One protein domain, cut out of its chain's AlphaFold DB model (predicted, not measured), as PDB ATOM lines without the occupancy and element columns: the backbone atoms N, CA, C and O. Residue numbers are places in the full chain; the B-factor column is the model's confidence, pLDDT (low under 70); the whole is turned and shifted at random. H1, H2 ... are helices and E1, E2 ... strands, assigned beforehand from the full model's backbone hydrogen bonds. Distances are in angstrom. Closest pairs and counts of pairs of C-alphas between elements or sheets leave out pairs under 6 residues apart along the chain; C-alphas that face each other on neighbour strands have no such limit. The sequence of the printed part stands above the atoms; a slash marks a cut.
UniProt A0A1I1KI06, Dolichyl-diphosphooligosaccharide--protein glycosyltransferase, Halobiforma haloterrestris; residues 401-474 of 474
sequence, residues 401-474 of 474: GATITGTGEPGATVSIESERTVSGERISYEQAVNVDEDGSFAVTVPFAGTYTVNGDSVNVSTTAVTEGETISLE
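Overview. This is residues 401 to 474 of the 474 residues of the protein "Dolichyl-diphosphooligosaccharide--protein glycosyltransferase" of Halobiforma haloterrestris (UniProt A0A1I1KI06). This is a small elongated sandwich, two sheets face to face, with a strongly twisted sheet of E3, E2, E5 and E6 over a smaller sheet of E4, E1 and E7. The long hairpin of E2 and E3 runs along the longest axis and its tip, residues 421 to 426, sticks out at one end, while the short helix H1 sits beside the strands of the smaller sheet. The printed part has 74 residues, with named elements in the order E1 E2 E3 E4 E5 E6 H1 E7, and the class is mostly strand. The larger sheet, order E3 E2 E5 E6, is antiparallel throughout; the smaller, order E4 E1 E7, is mixed. The whole is compact, with a radius of gyration of the C-alphas of 12.4 A, and spans 41 by 23 by 16 A.

Arrangement. E1, residues 402 to 407, is the inner strand of its sheet. The chain then changes to the other sheet, where E2, residues 413 to 422, and E3, residues 425 to 434, form a hairpin, antiparallel at 163 degrees; N 418 and O 429 are 2.9 A apart. E4, residues 440 to 445, is antiparallel to E1, with N 404 and O 443 2.8 A apart. The closest C-alphas of E3 and E4, those of Val 433 and Val 443, are 6.7 A apart. E5, residues 449 to 453, is antiparallel to E2, with N 452 and O 417 2.8 A apart. E6, residues 456 to 460, forms a hairpin with E5, with N 451 and O 458 2.8 A apart. H1, residues 462 to 467, is on the sheet E4 E1 E7, over none of its strands; its height over the sheet is 4.4 A, only just above the sheet's level. Its closest C-alpha pair with E1 is Val 465 and Ala 402, 4.4 A. In H1 every O i to N i+4 pair is within hydrogen-bond range. E7, residues 470 to 472, is parallel to E1, with N 405 and O 471 2.8 A apart. The facing parts of the two sheets are 9.5 A centre to centre, their strands at 27 degrees.

Along the chain. E1 begins at C-alpha 402, (-3.239, 19.661, 10.981), and is 16.8 A long, as is E4. E2 measures 27.9 A and E3 29.6 A, beginning at C-alpha 425, (-15.504, 3.347, 21.432). E5 measures 12.7 A, E6 13.1 A, H1 8.6 A and E7 6.6 A, ending at C-alpha 472, (6.785, 17.987, 8.200).

Size, cuts and confidence. The two C-alphas farthest apart, those of Gly 424 and Asp 438, are 41.6 A apart. The printed part has no cut, and each link between named elements is tight. The mean pLDDT of the printed part is 92.7; residue 474, the chain's last, is under 70.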
ATOM      1  N   GLY A 401      -7.783  21.434  10.996       96.62
ATOM      2  CA  GLY A 401      -7.026  20.191  10.864       96.62
ATOM      3  C   GLY A 401      -5.530  20.454  10.687       96.62
ATOM      4  O   GLY A 401      -5.117  21.485  10.166       96.62
ATOM      5  N   ALA A 402      -4.686  19.530  11.140       97.38
ATOM      6  CA  ALA A 402      -3.239  19.661  10.981       97.38
ATOM      7  C   ALA A 402      -2.815  19.113   9.617       97.38
ATOM      8  O   ALA A 402      -3.211  18.008   9.254       97.38
ATOM      9  N   THR A 403      -1.984  19.843   8.871       97.31
ATOM     10  CA  THR A 403      -1.477  19.370   7.571       97.31
ATOM     11  C   THR A 403      -0.146  18.653   7.755       97.31
ATOM     12  O   THR A 403       0.871  19.282   8.037       97.31
ATOM     13  N   ILE A 404      -0.119  17.340   7.565       95.94
ATOM     14  CA  ILE A 404       1.110  16.549   7.535       95.94
ATOM     15  C   ILE A 404       1.677  16.597   6.114       95.94
ATOM     16  O   ILE A 404       0.983  16.309   5.142       95.94
ATOM     17  N   THR A 405       2.948  16.961   5.989       95.44
ATOM     18  CA  THR A 405       3.677  17.052   4.719       95.44
ATOM     19  C   THR A 405       4.867  16.111   4.721       95.44
ATOM     20  O   THR A 405       5.504  15.907   5.756       95.44
ATOM     21  N   GLY A 406       5.195  15.550   3.564       93.25
ATOM     22  CA  GLY A 406       6.345  14.665   3.422       93.25
ATOM     23  C   GLY A 406       6.739  14.449   1.968       93.25
ATOM     24  O   GLY A 406       6.204  15.081   1.055       93.25
ATOM     25  N   THR A 407       7.697  13.546   1.759       92.06
ATOM     26  CA  THR A 407       8.152  13.146   0.423       92.06
ATOM     27  C   THR A 407       7.990  11.650   0.207       92.06
ATOM     28  O   THR A 407       8.212  10.869   1.131       92.06
ATOM     29  N   GLY A 408       7.663  11.240  -1.015       90.19
ATOM     30  CA  GLY A 408       7.502   9.842  -1.399       90.19
ATOM     31  C   GLY A 408       7.892   9.579  -2.853       90.19
ATOM     32  O   GLY A 408       8.384  10.459  -3.559       90.19
ATOM     33  N   GLU A 409       7.683   8.345  -3.309       92.38
ATOM     34  CA  GLU A 409       7.844   8.005  -4.725       92.38
ATOM     35  C   GLU A 409       6.685   8.614  -5.538       92.38
ATOM     36  O   GLU A 409       5.530   8.356  -5.195       92.38
ATOM     37  N   PRO A 410       6.950   9.403  -6.599       93.75
ATOM     38  CA  PRO A 410       5.896  10.011  -7.409       93.75
ATOM     39  C   PRO A 410       4.872   8.991  -7.922       93.75
ATOM     40  O   PRO A 410       5.240   7.981  -8.529       93.75
ATOM     41  N   GLY A 411       3.585   9.263  -7.702       90.69
ATOM     42  CA  GLY A 411       2.483   8.375  -8.080       90.69
ATOM     43  C   GLY A 411       2.249   7.183  -7.143       90.69
ATOM     44  O   GLY A 411       1.366   6.373  -7.427       90.69
ATOM     45  N   ALA A 412       3.005   7.051  -6.047       92.94
ATOM     46  CA  ALA A 412       2.677   6.120  -4.972       92.94
ATOM     47  C   ALA A 412       1.535   6.665  -4.097       92.94
ATOM     48  O   ALA A 412       1.286   7.867  -4.058       92.94
ATOM     49  N   THR A 413       0.867   5.777  -3.361       91.94
ATOM     50  CA  THR A 413      -0.146   6.143  -2.363       91.94
ATOM     51  C   THR A 413       0.448   5.992  -0.965       91.94
ATOM     52  O   THR A 413       1.073   4.976  -0.660       91.94
ATOM     53  N   VAL A 414       0.272   7.009  -0.128       92.06
ATOM     54  CA  VAL A 414       0.675   7.048   1.279       92.06
ATOM     55  C   VAL A 414      -0.547   6.732   2.136       92.06
ATOM     56  O   VAL A 414      -1.575   7.384   1.967       92.06
ATOM     57  N   SER A 415      -0.427   5.751   3.037       92.12
ATOM     58  CA  SER A 415      -1.456   5.446   4.046       92.12
ATOM     59  C   SER A 415      -1.167   6.213   5.334       92.12
ATOM     60  O   SER A 415      -0.018   6.234   5.798       92.12
ATOM     61  N   ILE A 416      -2.202   6.836   5.892       93.62
ATOM     62  CA  ILE A 416      -2.192   7.556   7.158       93.62
ATOM     63  C   ILE A 416      -3.175   6.871   8.092       93.62
ATOM     64  O   ILE A 416      -4.367   6.800   7.807       93.62
ATOM     65  N   GLU A 417      -2.664   6.404   9.225       94.44
ATOM     66  CA  GLU A 417      -3.437   5.621  10.185       94.44
ATOM     67  C   GLU A 417      -3.282   6.196  11.597       94.44
ATOM     68  O   GLU A 417      -2.179   6.566  12.018       94.44
ATOM     69  N   SER A 418      -4.371   6.255  12.362       94.06
ATOM     70  CA  SER A 418      -4.340   6.586  13.790       94.06
ATOM     71  C   SER A 418      -5.435   5.848  14.550       94.06
ATOM     72  O   SER A 418      -6.532   5.652  14.044       94.06
ATOM     73  N   GLU A 419      -5.158   5.463  15.793       92.88
ATOM     74  CA  GLU A 419      -6.129   4.793  16.658       92.88
ATOM     75  C   GLU A 419      -6.467   5.700  17.844       92.88
ATOM     76  O   GLU A 419      -5.577   6.192  18.547       92.88
ATOM     77  N   ARG A 420      -7.761   5.916  18.095       91.19
ATOM     78  CA  ARG A 420      -8.243   6.745  19.207       91.19
ATOM     79  C   ARG A 420      -9.457   6.136  19.888       91.19
ATOM     80  O   ARG A 420     -10.104   5.235  19.370       91.19
ATOM     81  N   THR A 421      -9.775   6.657  21.068       92.88
ATOM     82  CA  THR A 421     -10.997   6.303  21.791       92.88
ATOM     83  C   THR A 421     -11.853   7.547  21.989       92.88
ATOM     84  O   THR A 421     -11.371   8.536  22.539       92.88
ATOM     85  N   VAL A 422     -13.111   7.491  21.553       92.81
ATOM     86  CA  VAL A 422     -14.119   8.553  21.709       92.81
ATOM     87  C   VAL A 422     -15.362   7.909  22.306       92.81
ATOM     88  O   VAL A 422     -15.738   6.826  21.883       92.81
ATOM     89  N   SER A 423     -15.947   8.499  23.350       92.94
ATOM     90  CA  SER A 423     -17.091   7.908  24.077       92.94
ATOM     91  C   SER A 423     -16.885   6.466  24.585       92.94
ATOM     92  O   SER A 423     -17.839   5.763  24.892       92.94
ATOM     93  N   GLY A 424     -15.634   6.009  24.719       89.00
ATOM     94  CA  GLY A 424     -15.318   4.619  25.079       89.00
ATOM     95  C   GLY A 424     -15.273   3.642  23.896       89.00
ATOM     96  O   GLY A 424     -14.855   2.502  24.099       89.00
ATOM     97  N   GLU A 425     -15.605   4.096  22.686       90.56
ATOM     98  CA  GLU A 425     -15.504   3.347  21.432       90.56
ATOM     99  C   GLU A 425     -14.134   3.556  20.777       90.56
ATOM    100  O   GLU A 425     -13.561   4.649  20.846       90.56
ATOM    101  N   ARG A 426     -13.574   2.506  20.166       91.88
ATOM    102  CA  ARG A 426     -12.264   2.576  19.508       91.88
ATOM    103  C   ARG A 426     -12.458   2.884  18.028       91.88
ATOM    104  O   ARG A 426     -12.991   2.067  17.292       91.88
ATOM    105  N   ILE A 427     -11.926   4.018  17.596       90.94
ATOM    106  CA  ILE A 427     -12.008   4.508  16.224       90.94
ATOM    107  C   ILE A 427     -10.633   4.361  15.560       90.94
ATOM    108  O   ILE A 427      -9.635   4.849  16.102       90.94
ATOM    109  N   SER A 428     -10.594   3.694  14.404       92.62
ATOM    110  CA  SER A 428      -9.419   3.591  13.525       92.62
ATOM    111  C   SER A 428      -9.572   4.607  12.401       92.62
ATOM    112  O   SER A 428     -10.413   4.420  11.532       92.62
ATOM    113  N   TYR A 429      -8.820   5.703  12.464       94.56
ATOM    114  CA  TYR A 429      -8.776   6.702  11.403       94.56
ATOM    115  C   TYR A 429      -7.841   6.236  10.293       94.56
ATOM    116  O   TYR A 429      -6.675   5.947  10.572       94.56
ATOM    117  N   GLU A 430      -8.332   6.215   9.061       93.69
ATOM    118  CA  GLU A 430      -7.630   5.754   7.869       93.69
ATOM    119  C   GLU A 430      -7.839   6.748   6.724       93.69
ATOM    120  O   GLU A 430      -8.964   7.110   6.384       93.69
ATOM    121  N   GLN A 431      -6.748   7.194   6.107       92.50
ATOM    122  CA  GLN A 431      -6.793   8.091   4.954       92.50
ATOM    123  C   GLN A 431      -5.662   7.765   3.984       92.50
ATOM    124  O   GLN A 431      -4.527   7.513   4.402       92.50
ATOM    125  N   ALA A 432      -5.949   7.810   2.685       91.31
ATOM    126  CA  ALA A 432      -4.958   7.626   1.639       91.31
ATOM    127  C   ALA A 432      -4.727   8.920   0.843       91.31
ATOM    128  O   ALA A 432      -5.663   9.599   0.430       91.31
ATOM    129  N   VAL A 433      -3.463   9.254   0.568       92.62
ATOM    130  CA  VAL A 433      -3.101  10.382  -0.310       92.62
ATOM    131  C   VAL A 433      -2.105   9.945  -1.374       92.62
ATOM    132  O   VAL A 433      -1.198   9.156  -1.111       92.62
ATOM    133  N   ASN A 434      -2.256  10.451  -2.595       93.81
ATOM    134  CA  ASN A 434      -1.300  10.186  -3.668       93.81
ATOM    135  C   ASN A 434      -0.133  11.177  -3.605       93.81
ATOM    136  O   ASN A 434      -0.335  12.363  -3.365       93.81
ATOM    137  N   VAL A 435       1.080  10.684  -3.847       94.56
ATOM    138  CA  VAL A 435       2.289  11.505  -3.959       94.56
ATOM    139  C   VAL A 435       2.316  12.181  -5.326       94.56
ATOM    140  O   VAL A 435       2.195  11.512  -6.360       94.56
ATOM    141  N   ASP A 436       2.528  13.493  -5.327       94.19
ATOM    142  CA  ASP A 436       2.592  14.320  -6.526       94.19
ATOM    143  C   ASP A 436       3.796  13.973  -7.421       94.19
ATOM    144  O   ASP A 436       4.751  13.293  -7.030       94.19
ATOM    145  N   GLU A 437       3.776  14.465  -8.664       94.19
ATOM    146  CA  GLU A 437       4.850  14.233  -9.644       94.19
ATOM    147  C   GLU A 437       6.220  14.769  -9.188       94.19
ATOM    148  O   GLU A 437       7.261  14.275  -9.627       94.19
ATOM    149  N   ASP A 438       6.228  15.777  -8.311       92.44
ATOM    150  CA  ASP A 438       7.435  16.364  -7.725       92.44
ATOM    151  C   ASP A 438       7.956  15.596  -6.496       92.44
ATOM    152  O   ASP A 438       9.012  15.937  -5.956       92.44
ATOM    153  N   GLY A 439       7.260  14.525  -6.105       92.75
ATOM    154  CA  GLY A 439       7.604  13.660  -4.984       92.75
ATOM    155  C   GLY A 439       7.117  14.170  -3.631       92.75
ATOM    156  O   GLY A 439       7.524  13.600  -2.620       92.75
ATOM    157  N   SER A 440       6.293  15.220  -3.577       94.19
ATOM    158  CA  SER A 440       5.708  15.734  -2.335       94.19
ATOM    159  C   SER A 440       4.294  15.194  -2.085       94.19
ATOM    160  O   SER A 440       3.615  14.740  -3.001       94.19
ATOM    161  N   PHE A 441       3.858  15.185  -0.825       94.81
ATOM    162  CA  PHE A 441       2.456  14.959  -0.466       94.81
ATOM    163  C   PHE A 441       2.058  15.838   0.722       94.81
ATOM    164  O   PHE A 441       2.902  16.207   1.548       94.81
ATOM    165  N   ALA A 442       0.765  16.145   0.815       94.94
ATOM    166  CA  ALA A 442       0.161  16.864   1.926       94.94
ATOM    167  C   ALA A 442      -1.191  16.235   2.275       94.94
ATOM    168  O   ALA A 442      -1.998  15.974   1.387       94.94
ATOM    169  N   VAL A 443      -1.431  15.996   3.559       94.81
ATOM    170  CA  VAL A 443      -2.667  15.389   4.063       94.81
ATOM    171  C   VAL A 443      -3.111  16.105   5.327       94.81
ATOM    172  O   VAL A 443      -2.307  16.331   6.229       94.81
ATOM    173  N   THR A 444      -4.384  16.479   5.388       96.69
ATOM    174  CA  THR A 444      -4.960  17.163   6.548       96.69
ATOM    175  C   THR A 444      -5.682  16.158   7.425       96.69
ATOM    176  O   THR A 444      -6.480  15.372   6.926       96.69
ATOM    177  N   VAL A 445      -5.401  16.197   8.727       96.44
ATOM    178  CA  VAL A 445      -5.978  15.270   9.701       96.44
ATOM    179  C   VAL A 445      -6.695  16.017  10.836       96.44
ATOM    180  O   VAL A 445      -6.171  17.020  11.341       96.44
ATOM    181  N   PRO A 446      -7.869  15.539  11.292       96.00
ATOM    182  CA  PRO A 446      -8.703  16.272  12.249       96.00
ATOM    183  C   PRO A 446      -8.358  15.977  13.713       96.00
ATOM    184  O   PRO A 446      -8.916  16.602  14.615       96.00
ATOM    185  N   PHE A 447      -7.490  14.999  13.997       94.00
ATOM    186  CA  PHE A 447      -7.229  14.551  15.362       94.00
ATOM    187  C   PHE A 447      -5.825  14.903  15.838       94.00
ATOM    188  O   PHE A 447      -4.851  14.880  15.095       94.00
ATOM    189  N   ALA A 448      -5.721  15.208  17.129       93.31
ATOM    190  CA  ALA A 448      -4.444  15.229  17.823       93.31
ATOM    191  C   ALA A 448      -4.080  13.806  18.262       93.31
ATOM    192  O   ALA A 448      -4.959  13.028  18.644       93.31
ATOM    193  N   GLY A 449      -2.789  13.492  18.259       93.69
ATOM    194  CA  GLY A 449      -2.267  12.181  18.620       93.69
ATOM    195  C   GLY A 449      -1.148  11.721  17.695       93.69
ATOM    196  O   GLY A 449      -0.611  12.486  16.894       93.69
ATOM    197  N   THR A 450      -0.796  10.446  17.823       94.38
ATOM    198  CA  THR A 450       0.226   9.824  16.982       94.38
ATOM    199  C   THR A 450      -0.419   9.239  15.732       94.38
ATOM    200  O   THR A 450      -1.354   8.443  15.826       94.38
ATOM    201  N   TYR A 451       0.124   9.599  14.577       95.06
ATOM    202  CA  TYR A 451      -0.205   9.021  13.284       95.06
ATOM    203  C   TYR A 451       0.939   8.146  12.798       95.06
ATOM    204  O   TYR A 451       2.110   8.464  13.013       95.06
ATOM    205  N   THR A 452       0.587   7.062  12.120       94.38
ATOM    206  CA  THR A 452       1.518   6.245  11.348       94.38
ATOM    207  C   THR A 452       1.372   6.628   9.884       94.38
ATOM    208  O   THR A 452       0.293   6.490   9.318       94.38
ATOM    209  N   VAL A 453       2.449   7.116   9.277       91.81
ATOM    210  CA  VAL A 453       2.504   7.518   7.870       91.81
ATOM    211  C   VAL A 453       3.544   6.646   7.184       91.81
ATOM    212  O   VAL A 453       4.733   6.763   7.464       91.81
ATOM    213  N   ASN A 454       3.106   5.709   6.338       84.38
ATOM    214  CA  ASN A 454       3.985   4.717   5.690       84.38
ATOM    215  C   ASN A 454       4.938   3.957   6.649       84.38
ATOM    216  O   ASN A 454       6.014   3.509   6.252       84.38
ATOM    217  N   GLY A 455       4.526   3.767   7.904       81.69
ATOM    218  CA  GLY A 455       5.300   3.072   8.940       81.69
ATOM    219  C   GLY A 455       6.140   3.981   9.844       81.69
ATOM    220  O   GLY A 455       6.603   3.509  10.882       81.69
ATOM    221  N   ASP A 456       6.280   5.264   9.507       87.62
ATOM    222  CA  ASP A 456       6.911   6.269  10.362       87.62
ATOM    223  C   ASP A 456       5.875   6.932  11.274       87.62
ATOM    224  O   ASP A 456       4.716   7.108  10.903       87.62
ATOM    225  N   SER A 457       6.269   7.285  12.498       91.88
ATOM    226  CA  SER A 457       5.358   7.898  13.471       91.88
ATOM    227  C   SER A 457       5.533   9.412  13.533       91.88
ATOM    228  O   SER A 457       6.634   9.899  13.784       91.88
ATOM    229  N   VAL A 458       4.430  10.152  13.414       94.69
ATOM    230  CA  VAL A 458       4.376  11.609  13.590       94.69
ATOM    231  C   VAL A 458       3.388  11.964  14.695       94.69
ATOM    232  O   VAL A 458       2.322  11.364  14.806       94.69
ATOM    233  N   ASN A 459       3.752  12.920  15.549       95.06
ATOM    234  CA  ASN A 459       2.900  13.363  16.647       95.06
ATOM    235  C   ASN A 459       2.268  14.716  16.311       95.06
ATOM    236  O   ASN A 459       2.977  15.703  16.117       95.06
ATOM    237  N   VAL A 460       0.942  14.756  16.293       96.12
ATOM    238  CA  VAL A 460       0.127  15.939  16.016       96.12
ATOM    239  C   VAL A 460      -0.415  16.484  17.335       96.12
ATOM    240  O   VAL A 460      -1.039  15.762  18.114       96.12
ATOM    241  N   SER A 461      -0.167  17.764  17.615       94.44
ATOM    242  CA  SER A 461      -0.659  18.415  18.835       94.44
ATOM    243  C   SER A 461      -2.092  18.936  18.671       94.44
ATOM    244  O   SER A 461      -2.543  19.183  17.556       94.44
ATOM    245  N   THR A 462      -2.803  19.167  19.780       91.81
ATOM    246  CA  THR A 462      -4.126  19.818  19.745       91.81
ATOM    247  C   THR A 462      -4.060  21.199  19.099       91.81
ATOM    248  O   THR A 462      -4.905  21.512  18.271       91.81
ATOM    249  N   THR A 463      -3.025  21.986  19.411       92.25
ATOM    250  CA  THR A 463      -2.809  23.309  18.809       92.25
ATOM    251  C   THR A 463      -2.648  23.217  17.294       92.25
ATOM    252  O   THR A 463      -3.268  23.995  16.576       92.25
ATOM    253  N   ALA A 464      -1.909  22.215  16.803       95.06
ATOM    254  CA  ALA A 464      -1.719  22.021  15.369       95.06
ATOM    255  C   ALA A 464      -3.046  21.784  14.634       95.06
ATOM    256  O   ALA A 464      -3.262  22.330  13.556       95.06
ATOM    257  N   VAL A 465      -3.961  21.025  15.242       95.38
ATOM    258  CA  VAL A 465      -5.300  20.767  14.689       95.38
ATOM    259  C   VAL A 465      -6.178  22.016  14.718       95.38
ATOM    260  O   VAL A 465      -6.876  22.305  13.747       95.38
ATOM    261  N   THR A 466      -6.175  22.759  15.827       91.31
ATOM    262  CA  THR A 466      -7.067  23.912  16.000       91.31
ATOM    263  C   THR A 466      -6.610  25.147  15.234       91.31
ATOM    264  O   THR A 466      -7.456  25.942  14.838       91.31
ATOM    265  N   GLU A 467      -5.301  25.320  15.034       91.94
ATOM    266  CA  GLU A 467      -4.716  26.472  14.331       91.94
ATOM    267  C   GLU A 467      -4.383  26.185  12.858       91.94
ATOM    268  O   GLU A 467      -4.073  27.115  12.115       91.94
ATOM    269  N   GLY A 468      -4.483  24.929  12.409       94.25
ATOM    270  CA  GLY A 468      -4.184  24.562  11.025       94.25
ATOM    271  C   GLY A 468      -2.688  24.508  10.717       94.25
ATOM    272  O   GLY A 468      -2.254  24.922   9.640       94.25
ATOM    273  N   GLU A 469      -1.869  24.070  11.675       96.25
ATOM    274  CA  GLU A 469      -0.417  24.055  11.506       96.25
ATOM    275  C   GLU A 469       0.029  22.970  10.517       96.25
ATOM    276  O   GLU A 469      -0.541  21.880  10.427       96.25
ATOM    277  N   THR A 470       1.112  23.264   9.798       95.94
ATOM    278  CA  THR A 470       1.785  22.294   8.934       95.94
ATOM    279  C   THR A 470       2.906  21.594   9.697       95.94
ATOM    280  O   THR A 470       3.790  22.244  10.254       95.94
ATOM    281  N   ILE A 471       2.898  20.265   9.677       94.62
ATOM    282  CA  ILE A 471       3.902  19.396  10.291       94.62
ATOM    283  C   ILE A 471       4.644  18.679   9.166       94.62
ATOM    284  O   ILE A 471       4.023  18.084   8.289       94.62
ATOM    285  N   SER A 472       5.972  18.723   9.172       90.62
ATOM    286  CA  SER A 472       6.785  17.987   8.200       90.62
ATOM    287  C   SER A 472       7.286  16.681   8.807       90.62
ATOM    288  O   SER A 472       7.799  16.675   9.925       90.62
ATOM    289  N   LEU A 473       7.131  15.590   8.063       86.25
ATOM    290  CA  LEU A 473       7.801  14.320   8.326       86.25
ATOM    291  C   LEU A 473       9.298  14.498   8.040       86.25
ATOM    292  O   LEU A 473       9.663  14.962   6.957       86.25
ATOM    293  N   GLU A 474      10.134  14.200   9.037       64.94
ATOM    294  CA  GLU A 474      11.602  14.264   8.927       64.94
ATOM    295  C   GLU A 474      12.201  13.083   8.159       64.94
ATOM    296  O   GLU A 474      11.731  11.939   8.362       64.94
TER     297      GLU A 474